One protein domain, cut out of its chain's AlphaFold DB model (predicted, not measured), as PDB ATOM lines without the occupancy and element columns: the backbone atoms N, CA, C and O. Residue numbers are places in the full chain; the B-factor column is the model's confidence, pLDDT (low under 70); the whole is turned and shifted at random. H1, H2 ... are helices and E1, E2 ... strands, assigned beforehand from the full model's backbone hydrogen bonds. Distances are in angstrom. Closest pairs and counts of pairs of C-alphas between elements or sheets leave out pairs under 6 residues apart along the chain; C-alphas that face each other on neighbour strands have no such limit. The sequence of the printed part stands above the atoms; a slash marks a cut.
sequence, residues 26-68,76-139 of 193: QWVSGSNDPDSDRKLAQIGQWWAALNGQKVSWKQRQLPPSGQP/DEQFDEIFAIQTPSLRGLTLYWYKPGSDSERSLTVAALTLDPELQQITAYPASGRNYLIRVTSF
ATOM      1  N   GLN A  26       5.093  10.994  12.337       96.50
ATOM      2  CA  GLN A  26       4.519  12.231  12.869       96.50
ATOM      3  C   GLN A  26       4.394  13.286  11.777       96.50
ATOM      4  O   GLN A  26       5.383  13.643  11.136       96.50
ATOM      5  N   TRP A  27       3.187  13.810  11.602       97.31
ATOM      6  CA  TRP A  27       2.880  14.883  10.671       97.31
ATOM      7  C   TRP A  27       2.224  16.057  11.406       97.31
ATOM      8  O   TRP A  27       1.356  15.857  12.254       97.31
ATOM      9  N   VAL A  28       2.625  17.286  11.069       96.62
ATOM     10  CA  VAL A  28       2.102  18.530  11.653       96.62
ATOM     11  C   VAL A  28       1.867  19.545  10.537       96.62
ATOM     12  O   VAL A  28       2.738  19.763   9.694       96.62
ATOM     13  N   SER A  29       0.704  20.190  10.550       94.25
ATOM     14  CA  SER A  29       0.333  21.233   9.597       94.25
ATOM     15  C   SER A  29       1.272  22.433   9.700       94.25
ATOM     16  O   SER A  29       1.493  22.962  10.789       94.25
ATOM     17  N   GLY A  30       1.781  22.905   8.560       92.12
ATOM     18  CA  GLY A  30       2.676  24.064   8.498       92.12
ATOM     19  C   GLY A  30       4.093  23.806   9.025       92.12
ATOM     20  O   GLY A  30       4.806  24.764   9.317       92.12
ATOM     21  N   SER A  31       4.507  22.544   9.174       92.56
ATOM     22  CA  SER A  31       5.900  22.214   9.488       92.56
ATOM     23  C   SER A  31       6.829  22.511   8.300       92.56
ATOM     24  O   SER A  31       6.431  22.411   7.143       92.56
ATOM     25  N   ASN A  32       8.095  22.822   8.593       92.31
ATOM     26  CA  ASN A  32       9.163  22.954   7.588       92.31
ATOM     27  C   ASN A  32       9.876  21.616   7.318       92.31
ATOM     28  O   ASN A  32      11.030  21.593   6.897       92.31
ATOM     29  N   ASP A  33       9.223  20.501   7.640       93.25
ATOM     30  CA  ASP A  33       9.781  19.170   7.449       93.25
ATOM     31  C   ASP A  33       9.754  18.807   5.954       93.25
ATOM     32  O   ASP A  33       8.662  18.731   5.380       93.25
ATOM     33  N   PRO A  34      10.910  18.560   5.306       93.31
ATOM     34  CA  PRO A  34      10.949  18.216   3.884       93.31
ATOM     35  C   PRO A  34      10.217  16.905   3.560       93.31
ATOM     36  O   PRO A  34       9.817  16.700   2.418       93.31
ATOM     37  N   ASP A  35      10.004  16.031   4.550       95.19
ATOM     38  CA  ASP A  35       9.274  14.769   4.398       95.19
ATOM     39  C   ASP A  35       7.764  14.892   4.670       95.19
ATOM     40  O   ASP A  35       7.047  13.888   4.615       95.19
ATOM     41  N   SER A  36       7.253  16.088   4.978       94.38
ATOM     42  CA  SER A  36       5.868  16.294   5.430       94.38
ATOM     43  C   SER A  36       4.830  15.681   4.479       94.38
ATOM     44  O   SER A  36       3.973  14.907   4.914       94.38
ATOM     45  N   ASP A  37       4.961  15.919   3.172       94.06
ATOM     46  CA  ASP A  37       4.038  15.381   2.162       94.06
ATOM     47  C   ASP A  37       4.081  13.850   2.098       94.06
ATOM     48  O   ASP A  37       3.042  13.188   2.039       94.06
ATOM     49  N   ARG A  38       5.284  13.266   2.175       95.94
ATOM     50  CA  ARG A  38       5.483  11.811   2.190       95.94
ATOM     51  C   ARG A  38       4.832  11.182   3.421       95.94
ATOM     52  O   ARG A  38       4.166  10.153   3.304       95.94
ATOM     53  N   LYS A  39       4.989  11.805   4.591       97.06
ATOM     54  CA  LYS A  39       4.379  11.353   5.850       97.06
ATOM     55  C   LYS A  39       2.856  11.432   5.790       97.06
ATOM     56  O   LYS A  39       2.187  10.469   6.160       97.06
ATOM     57  N   LEU A  40       2.304  12.533   5.278       97.12
ATOM     58  CA  LEU A  40       0.858  12.687   5.123       97.12
ATOM     59  C   LEU A  40       0.284  11.664   4.137       97.12
ATOM     60  O   LEU A  40      -0.751  11.062   4.416       97.12
ATOM     61  N   ALA A  41       0.975  11.416   3.022       96.06
ATOM     62  CA  ALA A  41       0.587  10.399   2.053       96.06
ATOM     63  C   ALA A  41       0.582   8.990   2.671       96.06
ATOM     64  O   ALA A  41      -0.387   8.252   2.493       96.06
ATOM     65  N   GLN A  42       1.611   8.635   3.448       96.50
ATOM     66  CA  GLN A  42       1.675   7.356   4.162       96.50
ATOM     67  C   GLN A  42       0.512   7.197   5.153       96.50
ATOM     68  O   GLN A  42      -0.142   6.156   5.193       96.50
ATOM     69  N   ILE A  43       0.219   8.243   5.926       97.75
ATOM     70  CA  ILE A  43      -0.911   8.258   6.858       97.75
ATOM     71  C   ILE A  43      -2.246   8.138   6.107       97.75
ATOM     72  O   ILE A  43      -3.123   7.384   6.527       97.75
ATOM     73  N   GLY A  44      -2.396   8.833   4.977       97.38
ATOM     74  CA  GLY A  44      -3.584   8.759   4.128       97.38
ATOM     75  C   GLY A  44      -3.818   7.364   3.547       97.38
ATOM     76  O   GLY A  44      -4.952   6.888   3.548       97.38
ATOM     77  N   GLN A  45      -2.753   6.683   3.111       96.69
ATOM     78  CA  GLN A  45      -2.817   5.290   2.656       96.69
ATOM     79  C   GLN A  45      -3.256   4.353   3.782       96.69
ATOM     80  O   GLN A  45      -4.156   3.539   3.578       96.69
ATOM     81  N   TRP A  46      -2.671   4.499   4.976       96.25
ATOM     82  CA  TRP A  46      -3.066   3.711   6.143       96.25
ATOM     83  C   TRP A  46      -4.541   3.940   6.506       96.25
ATOM     84  O   TRP A  46      -5.287   2.982   6.682       96.25
ATOM     85  N   TRP A  47      -4.992   5.199   6.529       97.75
ATOM     86  CA  TRP A  47      -6.386   5.553   6.811       97.75
ATOM     87  C   TRP A  47      -7.355   4.938   5.798       97.75
ATOM     88  O   TRP A  47      -8.346   4.324   6.188       97.75
ATOM     89  N   ALA A  48      -7.057   5.055   4.500       97.06
ATOM     90  CA  ALA A  48      -7.879   4.487   3.432       97.06
ATOM     91  C   ALA A  48      -7.955   2.952   3.503       97.06
ATOM     92  O   ALA A  48      -9.006   2.365   3.231       97.06
ATOM     93  N   ALA A  49      -6.866   2.295   3.915       95.38
ATOM     94  CA  ALA A  49      -6.820   0.845   4.064       95.38
ATOM     95  C   ALA A  49      -7.789   0.321   5.133       95.38
ATOM     96  O   ALA A  49      -8.205  -0.833   5.039       95.38
ATOM     97  N   LEU A  50      -8.216   1.153   6.093       95.62
ATOM     98  CA  LEU A  50      -9.186   0.767   7.122       95.62
ATOM     99  C   LEU A  50     -10.586   0.448   6.573       95.62
ATOM    100  O   LEU A  50     -11.434  -0.007   7.334       95.62
ATOM    101  N   ASN A  51     -10.866   0.676   5.287       95.94
ATOM    102  CA  ASN A  51     -12.193   0.462   4.716       95.94
ATOM    103  C   ASN A  51     -12.765  -0.935   5.023       95.94
ATOM    104  O   ASN A  51     -12.183  -1.959   4.666       95.94
ATOM    105  N   GLY A  52     -13.932  -0.965   5.666       93.50
ATOM    106  CA  GLY A  52     -14.628  -2.184   6.076       93.50
ATOM    107  C   GLY A  52     -14.056  -2.856   7.328       93.50
ATOM    108  O   GLY A  52     -14.628  -3.838   7.802       93.50
ATOM    109  N   GLN A  53     -12.961  -2.347   7.892       93.94
ATOM    110  CA  GLN A  53     -12.339  -2.917   9.080       93.94
ATOM    111  C   GLN A  53     -13.032  -2.437  10.350       93.94
ATOM    112  O   GLN A  53     -13.445  -1.283  10.469       93.94
ATOM    113  N   LYS A  54     -13.101  -3.328  11.341       95.38
ATOM    114  CA  LYS A  54     -13.468  -2.958  12.706       95.38
ATOM    115  C   LYS A  54     -12.339  -2.111  13.297       95.38
ATOM    116  O   LYS A  54     -11.177  -2.512  13.230       95.38
ATOM    117  N   VAL A  55     -12.687  -0.983  13.903       96.31
ATOM    118  CA  VAL A  55     -11.749  -0.087  14.590       96.31
ATOM    119  C   VAL A  55     -12.224   0.201  16.006       96.31
ATOM    120  O   VAL A  55     -13.427   0.206  16.272       96.31
ATOM    121  N   SER A  56     -11.275   0.429  16.909       95.94
ATOM    122  CA  SER A  56     -11.517   1.073  18.197       95.94
ATOM    123  C   SER A  56     -11.325   2.569  18.016       95.94
ATOM    124  O   SER A  56     -10.286   3.005  17.525       95.94
ATOM    125  N   TRP A  57     -12.331   3.348  18.381       96.50
ATOM    126  CA  TRP A  57     -12.328   4.798  18.324       96.50
ATOM    127  C   TRP A  57     -12.399   5.328  19.744       96.50
ATOM    128  O   TRP A  57     -13.393   5.102  20.426       96.50
ATOM    129  N   LYS A  58     -11.370   6.044  20.191       96.00
ATOM    130  CA  LYS A  58     -11.325   6.640  21.527       96.00
ATOM    131  C   LYS A  58     -11.151   8.145  21.449       96.00
ATOM    132  O   LYS A  58     -10.367   8.635  20.634       96.00
ATOM    133  N   GLN A  59     -11.834   8.881  22.319       94.69
ATOM    134  CA  GLN A  59     -11.683  10.334  22.438       94.69
ATOM    135  C   GLN A  59     -11.290  10.703  23.864       94.69
ATOM    136  O   GLN A  59     -11.957  10.299  24.810       94.69
ATOM    137  N   ARG A  60     -10.236  11.505  24.030       93.31
ATOM    138  CA  ARG A  60      -9.767  11.944  25.352       93.31
ATOM    139  C   ARG A  60      -9.607  13.442  25.405       93.31
ATOM    140  O   ARG A  60      -9.028  14.030  24.495       93.31
ATOM    141  N   GLN A  61     -10.087  14.052  26.482       89.94
ATOM    142  CA  GLN A  61      -9.826  15.459  26.739       89.94
ATOM    143  C   GLN A  61      -8.333  15.660  27.021       89.94
ATOM    144  O   GLN A  61      -7.707  14.874  27.731       89.94
ATOM    145  N   LEU A  62      -7.755  16.716  26.458       85.38
ATOM    146  CA  LEU A  62      -6.393  17.113  26.785       85.38
ATOM    147  C   LEU A  62      -6.358  17.630  28.236       85.38
ATOM    148  O   LEU A  62      -7.254  18.379  28.647       85.38
ATOM    149  N   PRO A  63      -5.332  17.262  29.021       82.62
ATOM    150  CA  PRO A  63      -5.167  17.804  30.361       82.62
ATOM    151  C   PRO A  63      -4.966  19.326  30.305       82.62
ATOM    152  O   PRO A  63      -4.537  19.849  29.274       82.62
ATOM    153  N   PRO A  64      -5.203  20.061  31.408       75.50
ATOM    154  CA  PRO A  64      -5.001  21.514  31.453       75.50
ATOM    155  C   PRO A  64      -3.583  21.968  31.070       75.50
ATOM    156  O   PRO A  64      -3.395  23.097  30.635       75.50
ATOM    157  N   SER A  65      -2.588  21.084  31.204       76.56
ATOM    158  CA  SER A  65      -1.212  21.318  30.754       76.56
ATOM    159  C   SER A  65      -1.056  21.364  29.228       76.56
ATOM    160  O   SER A  65       0.006  21.739  28.740       76.56
ATOM    161  N   GLY A  66      -2.068  20.928  28.471       70.06
ATOM    162  CA  GLY A  66      -2.036  20.797  27.013       70.06
ATOM    163  C   GLY A  66      -1.124  19.679  26.500       70.06
ATOM    164  O   GLY A  66      -1.009  19.498  25.292       70.06
ATOM    165  N   GLN A  67      -0.474  18.923  27.392       74.50
ATOM    166  CA  GLN A  67       0.510  17.906  27.025       74.50
ATOM    167  C   GLN A  67      -0.149  16.527  26.847       74.50
ATOM    168  O   GLN A  67      -0.740  16.010  27.799       74.50
ATOM    169  N   PRO A  68      -0.015  15.878  25.674       76.25
ATOM    170  CA  PRO A  68      -0.610  14.563  25.416       76.25
ATOM    171  C   PRO A  68      -0.086  13.428  26.305       76.25
ATOM    172  O   PRO A  68      -0.759  12.412  26.454       76.25
ATOM    173  N   ASP A  76     -12.383   2.872  29.505       84.94
ATOM    174  CA  ASP A  76     -13.449   3.197  28.556       84.94
ATOM    175  C   ASP A  76     -14.171   4.479  28.989       84.94
ATOM    176  O   ASP A  76     -14.518   4.650  30.159       84.94
ATOM    177  N   GLU A  77     -14.385   5.394  28.044       88.81
ATOM    178  CA  GLU A  77     -15.105   6.653  28.265       88.81
ATOM    179  C   GLU A  77     -16.367   6.757  27.396       88.81
ATOM    180  O   GLU A  77     -16.560   6.006  26.445       88.81
ATOM    181  N   GLN A  78     -17.233   7.732  27.694       88.44
ATOM    182  CA  GLN A  78     -18.554   7.885  27.061       88.44
ATOM    183  C   GLN A  78     -18.540   8.053  25.529       88.44
ATOM    184  O   GLN A  78     -19.571   7.871  24.888       88.44
ATOM    185  N   PHE A  79     -17.403   8.454  24.954       88.94
ATOM    186  CA  PHE A  79     -17.231   8.676  23.514       88.94
ATOM    187  C   PHE A  79     -16.392   7.588  22.840       88.94
ATOM    188  O   PHE A  79     -16.017   7.740  21.675       88.94
ATOM    189  N   ASP A  80     -16.067   6.524  23.573       94.38
ATOM    190  CA  ASP A  80     -15.360   5.387  23.016       94.38
ATOM    191  C   ASP A  80     -16.346   4.482  22.284       94.38
ATOM    192  O   ASP A  80     -17.429   4.161  22.772       94.38
ATOM    193  N   GLU A  81     -15.967   4.071  21.082       95.25
ATOM    194  CA  GLU A  81     -16.820   3.286  20.210       95.25
ATOM    195  C   GLU A  81     -16.012   2.234  19.464       95.25
ATOM    196  O   GLU A  81     -14.829   2.399  19.173       95.25
ATOM    197  N   ILE A  82     -16.689   1.155  19.087       95.12
ATOM    198  CA  ILE A  82     -16.140   0.143  18.198       95.12
ATOM    199  C   ILE A  82     -17.103  -0.033  17.033       95.12
ATOM    200  O   ILE A  82     -18.261  -0.399  17.225       95.12
ATOM    201  N   PHE A  83     -16.627   0.191  15.812       95.81
ATOM    202  CA  PHE A  83     -17.454   0.071  14.614       95.81
ATOM    203  C   PHE A  83     -16.620  -0.307  13.391       95.81
ATOM    204  O   PHE A  83     -15.395  -0.206  13.407       95.81
ATOM    205  N   ALA A  84     -17.284  -0.769  12.330       95.25
ATOM    206  CA  ALA A  84     -16.645  -0.969  11.034       95.25
ATOM    207  C   ALA A  84     -16.583   0.368  10.285       95.25
ATOM    208  O   ALA A  84     -17.625   0.928   9.946       95.25
ATOM    209  N   ILE A  85     -15.390   0.908  10.061       96.94
ATOM    210  CA  ILE A  85     -15.237   2.194   9.373       96.94
ATOM    211  C   ILE A  85     -15.476   2.021   7.869       96.94
ATOM    212  O   ILE A  85     -14.991   1.069   7.261       96.94
ATOM    213  N   GLN A  86     -16.248   2.920   7.259       97.31
ATOM    214  CA  GLN A  86     -16.639   2.821   5.850       97.31
ATOM    215  C   GLN A  86     -16.114   4.003   5.040       97.31
ATOM    216  O   GLN A  86     -16.129   5.143   5.506       97.31
ATOM    217  N   THR A  87     -15.608   3.692   3.843       96.81
ATOM    218  CA  THR A  87     -15.040   4.627   2.859       96.81
ATOM    219  C   THR A  87     -14.139   5.712   3.472       96.81
ATOM    220  O   THR A  87     -14.336   6.900   3.192       96.81
ATOM    221  N   PRO A  88     -13.168   5.351   4.337       97.81
ATOM    222  CA  PRO A  88     -12.257   6.323   4.911       97.81
ATOM    223  C   PRO A  88     -11.398   6.969   3.821       97.81
ATOM    224  O   PRO A  88     -10.869   6.295   2.939       97.81
ATOM    225  N   SER A  89     -11.238   8.287   3.881       98.12
ATOM    226  CA  SER A  89     -10.328   9.017   2.997       98.12
ATOM    227  C   SER A  89      -9.713  10.219   3.705       98.12
ATOM    228  O   SER A  89     -10.322  10.814   4.592       98.12
ATOM    229  N   LEU A  90      -8.488  10.571   3.325       98.06
ATOM    230  CA  LEU A  90      -7.837  11.808   3.739       98.06
ATOM    231  C   LEU A  90      -7.842  12.759   2.539       98.06
ATOM    232  O   LEU A  90      -7.242  12.451   1.511       98.06
ATOM    233  N   ARG A  91      -8.539  13.896   2.652       97.31
ATOM    234  CA  ARG A  91      -8.586  14.926   1.597       97.31
ATOM    235  C   ARG A  91      -8.030  16.228   2.162       97.31
ATOM    236  O   ARG A  91      -8.648  16.846   3.030       97.31
ATOM    237  N   GLY A  92      -6.838  16.614   1.705       95.19
ATOM    238  CA  GLY A  92      -6.058  17.684   2.327       95.19
ATOM    239  C   GLY A  92      -5.691  17.309   3.763       95.19
ATOM    240  O   GLY A  92      -5.012  16.314   3.986       95.19
ATOM    241  N   LEU A  93      -6.182  18.086   4.730       96.50
ATOM    242  CA  LEU A  93      -5.942  17.879   6.165       96.50
ATOM    243  C   LEU A  93      -7.164  17.305   6.892       96.50
ATOM    244  O   LEU A  93      -7.243  17.343   8.120       96.50
ATOM    245  N   THR A  94      -8.164  16.840   6.148       98.12
ATOM    246  CA  THR A  94      -9.428  16.384   6.719       98.12
ATOM    247  C   THR A  94      -9.585  14.887   6.508       98.12
ATOM    248  O   THR A  94      -9.610  14.404   5.373       98.12
ATOM    249  N   LEU A  95      -9.694  14.159   7.619       98.31
ATOM    250  CA  LEU A  95     -10.095  12.759   7.643       98.31
ATOM    251  C   LEU A  95     -11.601  12.684   7.422       98.31
ATOM    252  O   LEU A  95     -12.343  13.393   8.097       98.31
ATOM    253  N   TYR A  96     -12.044  11.814   6.527       98.50
ATOM    254  CA  TYR A  96     -13.446  11.522   6.252       98.50
ATOM    255  C   TYR A  96     -13.721  10.037   6.428       98.50
ATOM    256  O   TYR A  96     -12.822   9.226   6.195       98.50
ATOM    257  N   TRP A  97     -14.936   9.697   6.856       98.25
ATOM    258  CA  TRP A  97     -15.414   8.319   6.996       98.25
ATOM    259  C   TRP A  97     -16.934   8.264   7.165       98.25
ATOM    260  O   TRP A  97     -17.575   9.260   7.480       98.25
ATOM    261  N   TYR A  98     -17.506   7.071   7.046       97.88
ATOM    262  CA  TYR A  98     -18.893   6.778   7.389       97.88
ATOM    263  C   TYR A  98     -18.939   5.758   8.529       97.88
ATOM    264  O   TYR A  98     -18.043   4.920   8.685       97.88
ATOM    265  N   LYS A  99     -19.989   5.850   9.351       96.25
ATOM    266  CA  LYS A  99     -20.341   4.807  10.325       96.25
ATOM    267  C   LYS A  99     -21.302   3.802   9.675       96.25
ATOM    268  O   LYS A  99     -22.070   4.209   8.803       96.25
ATOM    269  N   PRO A 100     -21.331   2.535  10.126       94.62
ATOM    270  CA  PRO A 100     -22.267   1.544   9.605       94.62
ATOM    271  C   PRO A 100     -23.715   2.036   9.687       94.62
ATOM    272  O   PRO A 100     -24.159   2.471  10.748       94.62
ATOM    273  N   GLY A 101     -24.441   1.966   8.570       92.00
ATOM    274  CA  GLY A 101     -25.854   2.356   8.497       92.00
ATOM    275  C   GLY A 101     -26.122   3.864   8.582       92.00
ATOM    276  O   GLY A 101     -27.272   4.258   8.738       92.00
ATOM    277  N   SER A 102     -25.088   4.706   8.504       93.31
ATOM    278  CA  SER A 102     -25.219   6.165   8.438       93.31
ATOM    279  C   SER A 102     -25.012   6.643   7.007       93.31
ATOM    280  O   SER A 102     -23.921   6.480   6.472       93.31
ATOM    281  N   ASP A 103     -25.993   7.346   6.441       91.94
ATOM    282  CA  ASP A 103     -25.869   7.983   5.117       91.94
ATOM    283  C   ASP A 103     -25.078   9.303   5.156       91.94
ATOM    284  O   ASP A 103     -24.814   9.924   4.131       91.94
ATOM    285  N   SER A 104     -24.711   9.768   6.352       95.69
ATOM    286  CA  SER A 104     -23.950  11.005   6.539       95.69
ATOM    287  C   SER A 104     -22.454  10.745   6.683       95.69
ATOM    288  O   SER A 104     -22.035  10.014   7.591       95.69
ATOM    289  N   GLU A 105     -21.661  11.423   5.851       97.38
ATOM    290  CA  GLU A 105     -20.205  11.481   5.975       97.38
ATOM    291  C   GLU A 105     -19.811  12.209   7.263       97.38
ATOM    292  O   GLU A 105     -20.347  13.262   7.616       97.38
ATOM    293  N   ARG A 106     -18.848  11.643   7.981       97.19
ATOM    294  CA  ARG A 106     -18.188  12.256   9.129       97.19
ATOM    295  C   ARG A 106     -16.839  12.800   8.691       97.19
ATOM    296  O   ARG A 106     -16.207  12.254   7.790       97.19
ATOM    297  N   SER A 107     -16.399  13.866   9.349       97.12
ATOM    298  CA  SER A 107     -15.144  14.528   9.016       97.12
ATOM    299  C   SER A 107     -14.432  15.094  10.238       97.12
ATOM    300  O   SER A 107     -15.085  15.589  11.160       97.12
ATOM    301  N   LEU A 108     -13.102  15.113  10.204       96.75
ATOM    302  CA  LEU A 108     -12.249  15.773  11.187       96.75
ATOM    303  C   LEU A 108     -11.057  16.438  10.494       96.75
ATOM    304  O   LEU A 108     -10.176  15.752   9.984       96.75
ATOM    305  N   THR A 109     -11.008  17.770  10.514       97.31
ATOM    306  CA  THR A 109      -9.819  18.526  10.093       97.31
ATOM    307  C   THR A 109      -8.793  18.533  11.218       97.31
ATOM    308  O   THR A 109      -9.132  18.856  12.360       97.31
ATOM    309  N   VAL A 110      -7.547  18.186  10.904       97.06
ATOM    310  CA  VAL A 110      -6.478  17.969  11.887       97.06
ATOM    311  C   VAL A 110      -5.344  18.981  11.728       97.06
ATOM    312  O   VAL A 110      -5.019  19.399  10.620       97.06
ATOM    313  N   ALA A 111      -4.747  19.380  12.848       96.06
ATOM    314  CA  ALA A 111      -3.507  20.151  12.888       96.06
ATOM    315  C   ALA A 111      -2.272  19.242  12.950       96.06
ATOM    316  O   ALA A 111      -1.190  19.661  12.554       96.06
ATOM    317  N   ALA A 112      -2.423  18.009  13.439       95.94
ATOM    318  CA  ALA A 112      -1.358  17.016  13.479       95.94
ATOM    319  C   ALA A 112      -1.925  15.589  13.477       95.94
ATOM    320  O   ALA A 112      -3.067  15.358  13.891       95.94
ATOM    321  N   LEU A 113      -1.106  14.640  13.027       97.50
ATOM    322  CA  LEU A 113      -1.381  13.207  13.007       97.50
ATOM    323  C   LEU A 113      -0.135  12.444  13.456       97.50
ATOM    324  O   LEU A 113       0.975  12.742  13.019       97.50
ATOM    325  N   THR A 114      -0.339  11.413  14.267       97.00
ATOM    326  CA  THR A 114       0.714  10.481  14.678       97.00
ATOM    327  C   THR A 114       0.260   9.067  14.360       97.00
ATOM    328  O   THR A 114      -0.671   8.579  14.995       97.00
ATOM    329  N   LEU A 115       0.896   8.416  13.387       96.81
ATOM    330  CA  LEU A 115       0.667   7.013  13.050       96.81
ATOM    331  C   LEU A 115       1.728   6.142  13.719       96.81
ATOM    332  O   LEU A 115       2.922   6.300  13.472       96.81
ATOM    333  N   ASP A 116       1.270   5.196  14.526       94.12
ATOM    334  CA  ASP A 116       2.074   4.127  15.095       94.12
ATOM    335  C   ASP A 116       1.765   2.825  14.332       94.12
ATOM    336  O   ASP A 116       0.681   2.249  14.495       94.12
ATOM    337  N   PRO A 117       2.678   2.386  13.448       89.12
ATOM    338  CA  PRO A 117       2.479   1.195  12.631       89.12
ATOM    339  C   PRO A 117       2.621  -0.112  13.423       89.12
ATOM    340  O   PRO A 117       2.169  -1.146  12.938       89.12
ATOM    341  N   GLU A 118       3.217  -0.112  14.615       86.69
ATOM    342  CA  GLU A 118       3.297  -1.328  15.434       86.69
ATOM    343  C   GLU A 118       1.980  -1.590  16.145       86.69
ATOM    344  O   GLU A 118       1.451  -2.700  16.114       86.69
ATOM    345  N   LEU A 119       1.427  -0.534  16.742       89.56
ATOM    346  CA  LEU A 119       0.150  -0.586  17.444       89.56
ATOM    347  C   LEU A 119      -1.053  -0.459  16.502       89.56
ATOM    348  O   LEU A 119      -2.191  -0.522  16.963       89.56
ATOM    349  N   GLN A 120      -0.814  -0.262  15.200       92.38
ATOM    350  CA  GLN A 120      -1.851  -0.044  14.190       92.38
ATOM    351  C   GLN A 120      -2.847   1.027  14.617       92.38
ATOM    352  O   GLN A 120      -4.065   0.831  14.596       92.38
ATOM    353  N   GLN A 121      -2.317   2.175  15.028       94.75
ATOM    354  CA  GLN A 121      -3.131   3.264  15.541       94.75
ATOM    355  C   GLN A 121      -2.709   4.606  14.966       94.75
ATOM    356  O   GLN A 121      -1.528   4.889  14.781       94.75
ATOM    357  N   ILE A 122      -3.691   5.476  14.776       96.75
ATOM    358  CA  ILE A 122      -3.472   6.893  14.518       96.75
ATOM    359  C   ILE A 122      -3.993   7.707  15.697       96.75
ATOM    360  O   ILE A 122      -5.084   7.452  16.205       96.75
ATOM    361  N   THR A 123      -3.223   8.699  16.132       96.50
ATOM    362  CA  THR A 123      -3.686   9.757  17.034       96.50
ATOM    363  C   THR A 123      -3.846  11.046  16.236       96.50
ATOM    364  O   THR A 123      -2.898  11.508  15.602       96.50
ATOM    365  N   ALA A 124      -5.047  11.616  16.255       96.50
ATOM    366  CA  ALA A 124      -5.413  12.827  15.539       96.50
ATOM    367  C   ALA A 124      -5.613  14.009  16.494       96.50
ATOM    368  O   ALA A 124      -6.316  13.904  17.504       96.50
ATOM    369  N   TYR A 125      -5.024  15.145  16.119       94.88
ATOM    370  CA  TYR A 125      -5.081  16.410  16.845       94.88
ATOM    371  C   TYR A 125      -5.988  17.376  16.069       94.88
ATOM    372  O   TYR A 125      -5.585  17.843  15.002       94.88
ATOM    373  N   PRO A 126      -7.216  17.667  16.535       94.69
ATOM    374  CA  PRO A 126      -8.161  18.521  15.818       94.69
ATOM    375  C   PRO A 126      -7.624  19.937  15.562       94.69
ATOM    376  O   PRO A 126      -7.108  20.584  16.469       94.69
ATOM    377  N   ALA A 127      -7.831  20.467  14.354       93.38
ATOM    378  CA  ALA A 127      -7.440  21.838  14.003       93.38
ATOM    379  C   ALA A 127      -8.337  22.913  14.637       93.38
ATOM    380  O   ALA A 127      -7.950  24.072  14.741       93.38
ATOM    381  N   SER A 128      -9.538  22.546  15.088       88.44
ATOM    382  CA  SER A 128     -10.542  23.471  15.630       88.44
ATOM    383  C   SER A 128     -10.182  24.094  16.990       88.44
ATOM    384  O   SER A 128     -11.052  24.689  17.617       88.44
ATOM    385  N   GLY A 129      -8.966  23.878  17.507       76.44
ATOM    386  CA  GLY A 129      -8.563  24.307  18.854       76.44
ATOM    387  C   GLY A 129      -9.356  23.629  19.977       76.44
ATOM    388  O   GLY A 129      -9.391  24.116  21.104       76.44
ATOM    389  N   ARG A 130     -10.035  22.515  19.673       80.75
ATOM    390  CA  ARG A 130     -10.795  21.753  20.667       80.75
ATOM    391  C   ARG A 130      -9.823  20.989  21.555       80.75
ATOM    392  O   ARG A 130      -8.857  20.410  21.071       80.75
ATOM    393  N   ASN A 131     -10.123  20.949  22.846       86.69
ATOM    394  CA  ASN A 131      -9.248  20.372  23.858       86.69
ATOM    395  C   ASN A 131      -9.411  18.844  23.968       86.69
ATOM    396  O   ASN A 131      -9.635  18.329  25.057       86.69
ATOM    397  N   TYR A 132      -9.369  18.112  22.853       90.88
ATOM    398  CA  TYR A 132      -9.395  16.647  22.858       90.88
ATOM    399  C   TYR A 132      -8.522  16.058  21.755       90.88
ATOM    400  O   TYR A 132      -8.259  16.708  20.747       90.88
ATOM    401  N   LEU A 133      -8.137  14.797  21.932       93.81
ATOM    402  CA  LEU A 133      -7.501  13.959  20.922       93.81
ATOM    403  C   LEU A 133      -8.423  12.810  20.538       93.81
ATOM    404  O   LEU A 133      -9.250  12.374  21.342       93.81
ATOM    405  N   ILE A 134      -8.238  12.296  19.328       95.25
ATOM    406  CA  ILE A 134      -8.876  11.060  18.879       95.25
ATOM    407  C   ILE A 134      -7.797  10.021  18.622       95.25
ATOM    408  O   ILE A 134      -6.806  10.326  17.967       95.25
ATOM    409  N   ARG A 135      -8.002   8.796  19.100       96.19
ATOM    410  CA  ARG A 135      -7.198   7.633  18.733       96.19
ATOM    411  C   ARG A 135      -8.068   6.632  17.993       96.19
ATOM    412  O   ARG A 135      -9.117   6.242  18.499       96.19
ATOM    413  N   VAL A 136      -7.622   6.220  16.813       96.88
ATOM    414  CA  VAL A 136      -8.268   5.163  16.035       96.88
ATOM    415  C   VAL A 136      -7.289   4.014  15.899       96.88
ATOM    416  O   VAL A 136      -6.211   4.201  15.341       96.88
ATOM    417  N   THR A 137      -7.659   2.845  16.408       95.75
ATOM    418  CA  THR A 137      -6.838   1.631  16.386       95.75
ATOM    419  C   THR A 137      -7.516   0.577  15.520       95.75
ATOM    420  O   THR A 137      -8.698   0.285  15.716       95.75
ATOM    421  N   SER A 138      -6.789   0.000  14.563       92.31
ATOM    422  CA  SER A 138      -7.280  -1.140  13.784       92.31
ATOM    423  C   SER A 138      -7.166  -2.434  14.589       92.31
ATOM    424  O   SER A 138      -6.182  -2.658  15.286       92.31
ATOM    425  N   PHE A 139      -8.158  -3.316  14.451       84.44
ATOM    426  CA  PHE A 139      -8.098  -4.687  14.971       84.44
ATOM    427  C   PHE A 139      -7.438  -5.674  13.994       84.44
ATOM    428  O   PHE A 139      -7.598  -6.887  14.151       84.44
TER     429      PHE A 139
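AT A GLANCE: This is residues 26 to 68 and 76 to 139 of the 193 residues of an uncharacterized protein of Cyanobacteria bacterium UBA8156 (UniProt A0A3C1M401). One twisted antiparallel sheet is sharply folded, and the single long helix H1 packs on it where the fold leaves it open. E4, E5 and the first part of E6 make one wing of the sheet; the later part of E6, with E1, E7, E8, E2 and E3, makes the other, and H1 packs on E4 of the first wing and E1 of the second. The printed part has 107 residues, with one named helix and eight named strands in the order E1 H1 E2 E3 E4 E5 E6 E7 E8, and its class is mixed, helices and strands. The sheet is branched at E6. The whole is compact and rounded, with a radius of gyration of the C-alphas of 13.5 A and spans of 40 by 32 by 28 A.

IN THESE COORDINATES: E1, residues 26 to 28, begins at C-alpha 26 (4.519, 12.231, 12.869). H1, residues 36 to 49, is 20.0 A long and ends at C-alpha 49 (-6.820, 0.845, 4.064). E2, residues 54 to 61, is 23.4 A long. E3 is residues 81 to 84, E4 residues 86 to 91 and E5 residues 94 to 98. E6, residues 106 to 116, is 22.6 A from first to last C-alpha and bends by 98 degrees at residue 111. E7, residues 121 to 126, is 16.1 A long, and E8, residues 132 to 138, is 20.1 A long and ends at C-alpha 138 (-7.280, -1.140, 13.784).

HOW THE PARTS SIT: E4 E5 E6 E7 E8 form a meander, each strand the antiparallel neighbour of the one before. E6 pairs with E5 over residues 106 to 109, with N 108 and O 95 at 2.8 A, and with E7 over residues 110 to 116, with N 123 and O 114 at 2.8 A. E1 is on the same side of E6 as E5, antiparallel to E6, with N 27 and O 113 at 2.8 A. E4 and E5 are a hairpin, with N 96 and O 89 at 2.8 A. E8 has E7 on one side, with N 124 and O 134 at 2.8 A, and E2 on the other side, with N 58 and O 135 at 2.8 A. E3 is an edge strand antiparallel to E2, with N 57 and O 81 at 2.8 A; it runs on into E4 at 98 degrees. H1 is on the sheet: its closest C-alphas to E4 are those of Ala 48 and Pro 88, 5.0 A apart, and to E1 those of Lys 39 and Trp 27, 6.2 A apart. H1 is near E5 and E7. In H1 every O i to N i+4 pair is within hydrogen-bond range. E1 and E2 are apart.

THE WHOLE: The two C-alphas farthest apart, those of Asn 32 and Gly 101, are 40.6 A from each other. Residues 69 to 75 are not printed, and C-alphas 68 and 76 are 17.4 A apart across this cut, which lies in the link from E2 to E3. Of the links printed whole, none is long. The mean pLDDT of the printed part is 93.4, and no printed residue is under 70.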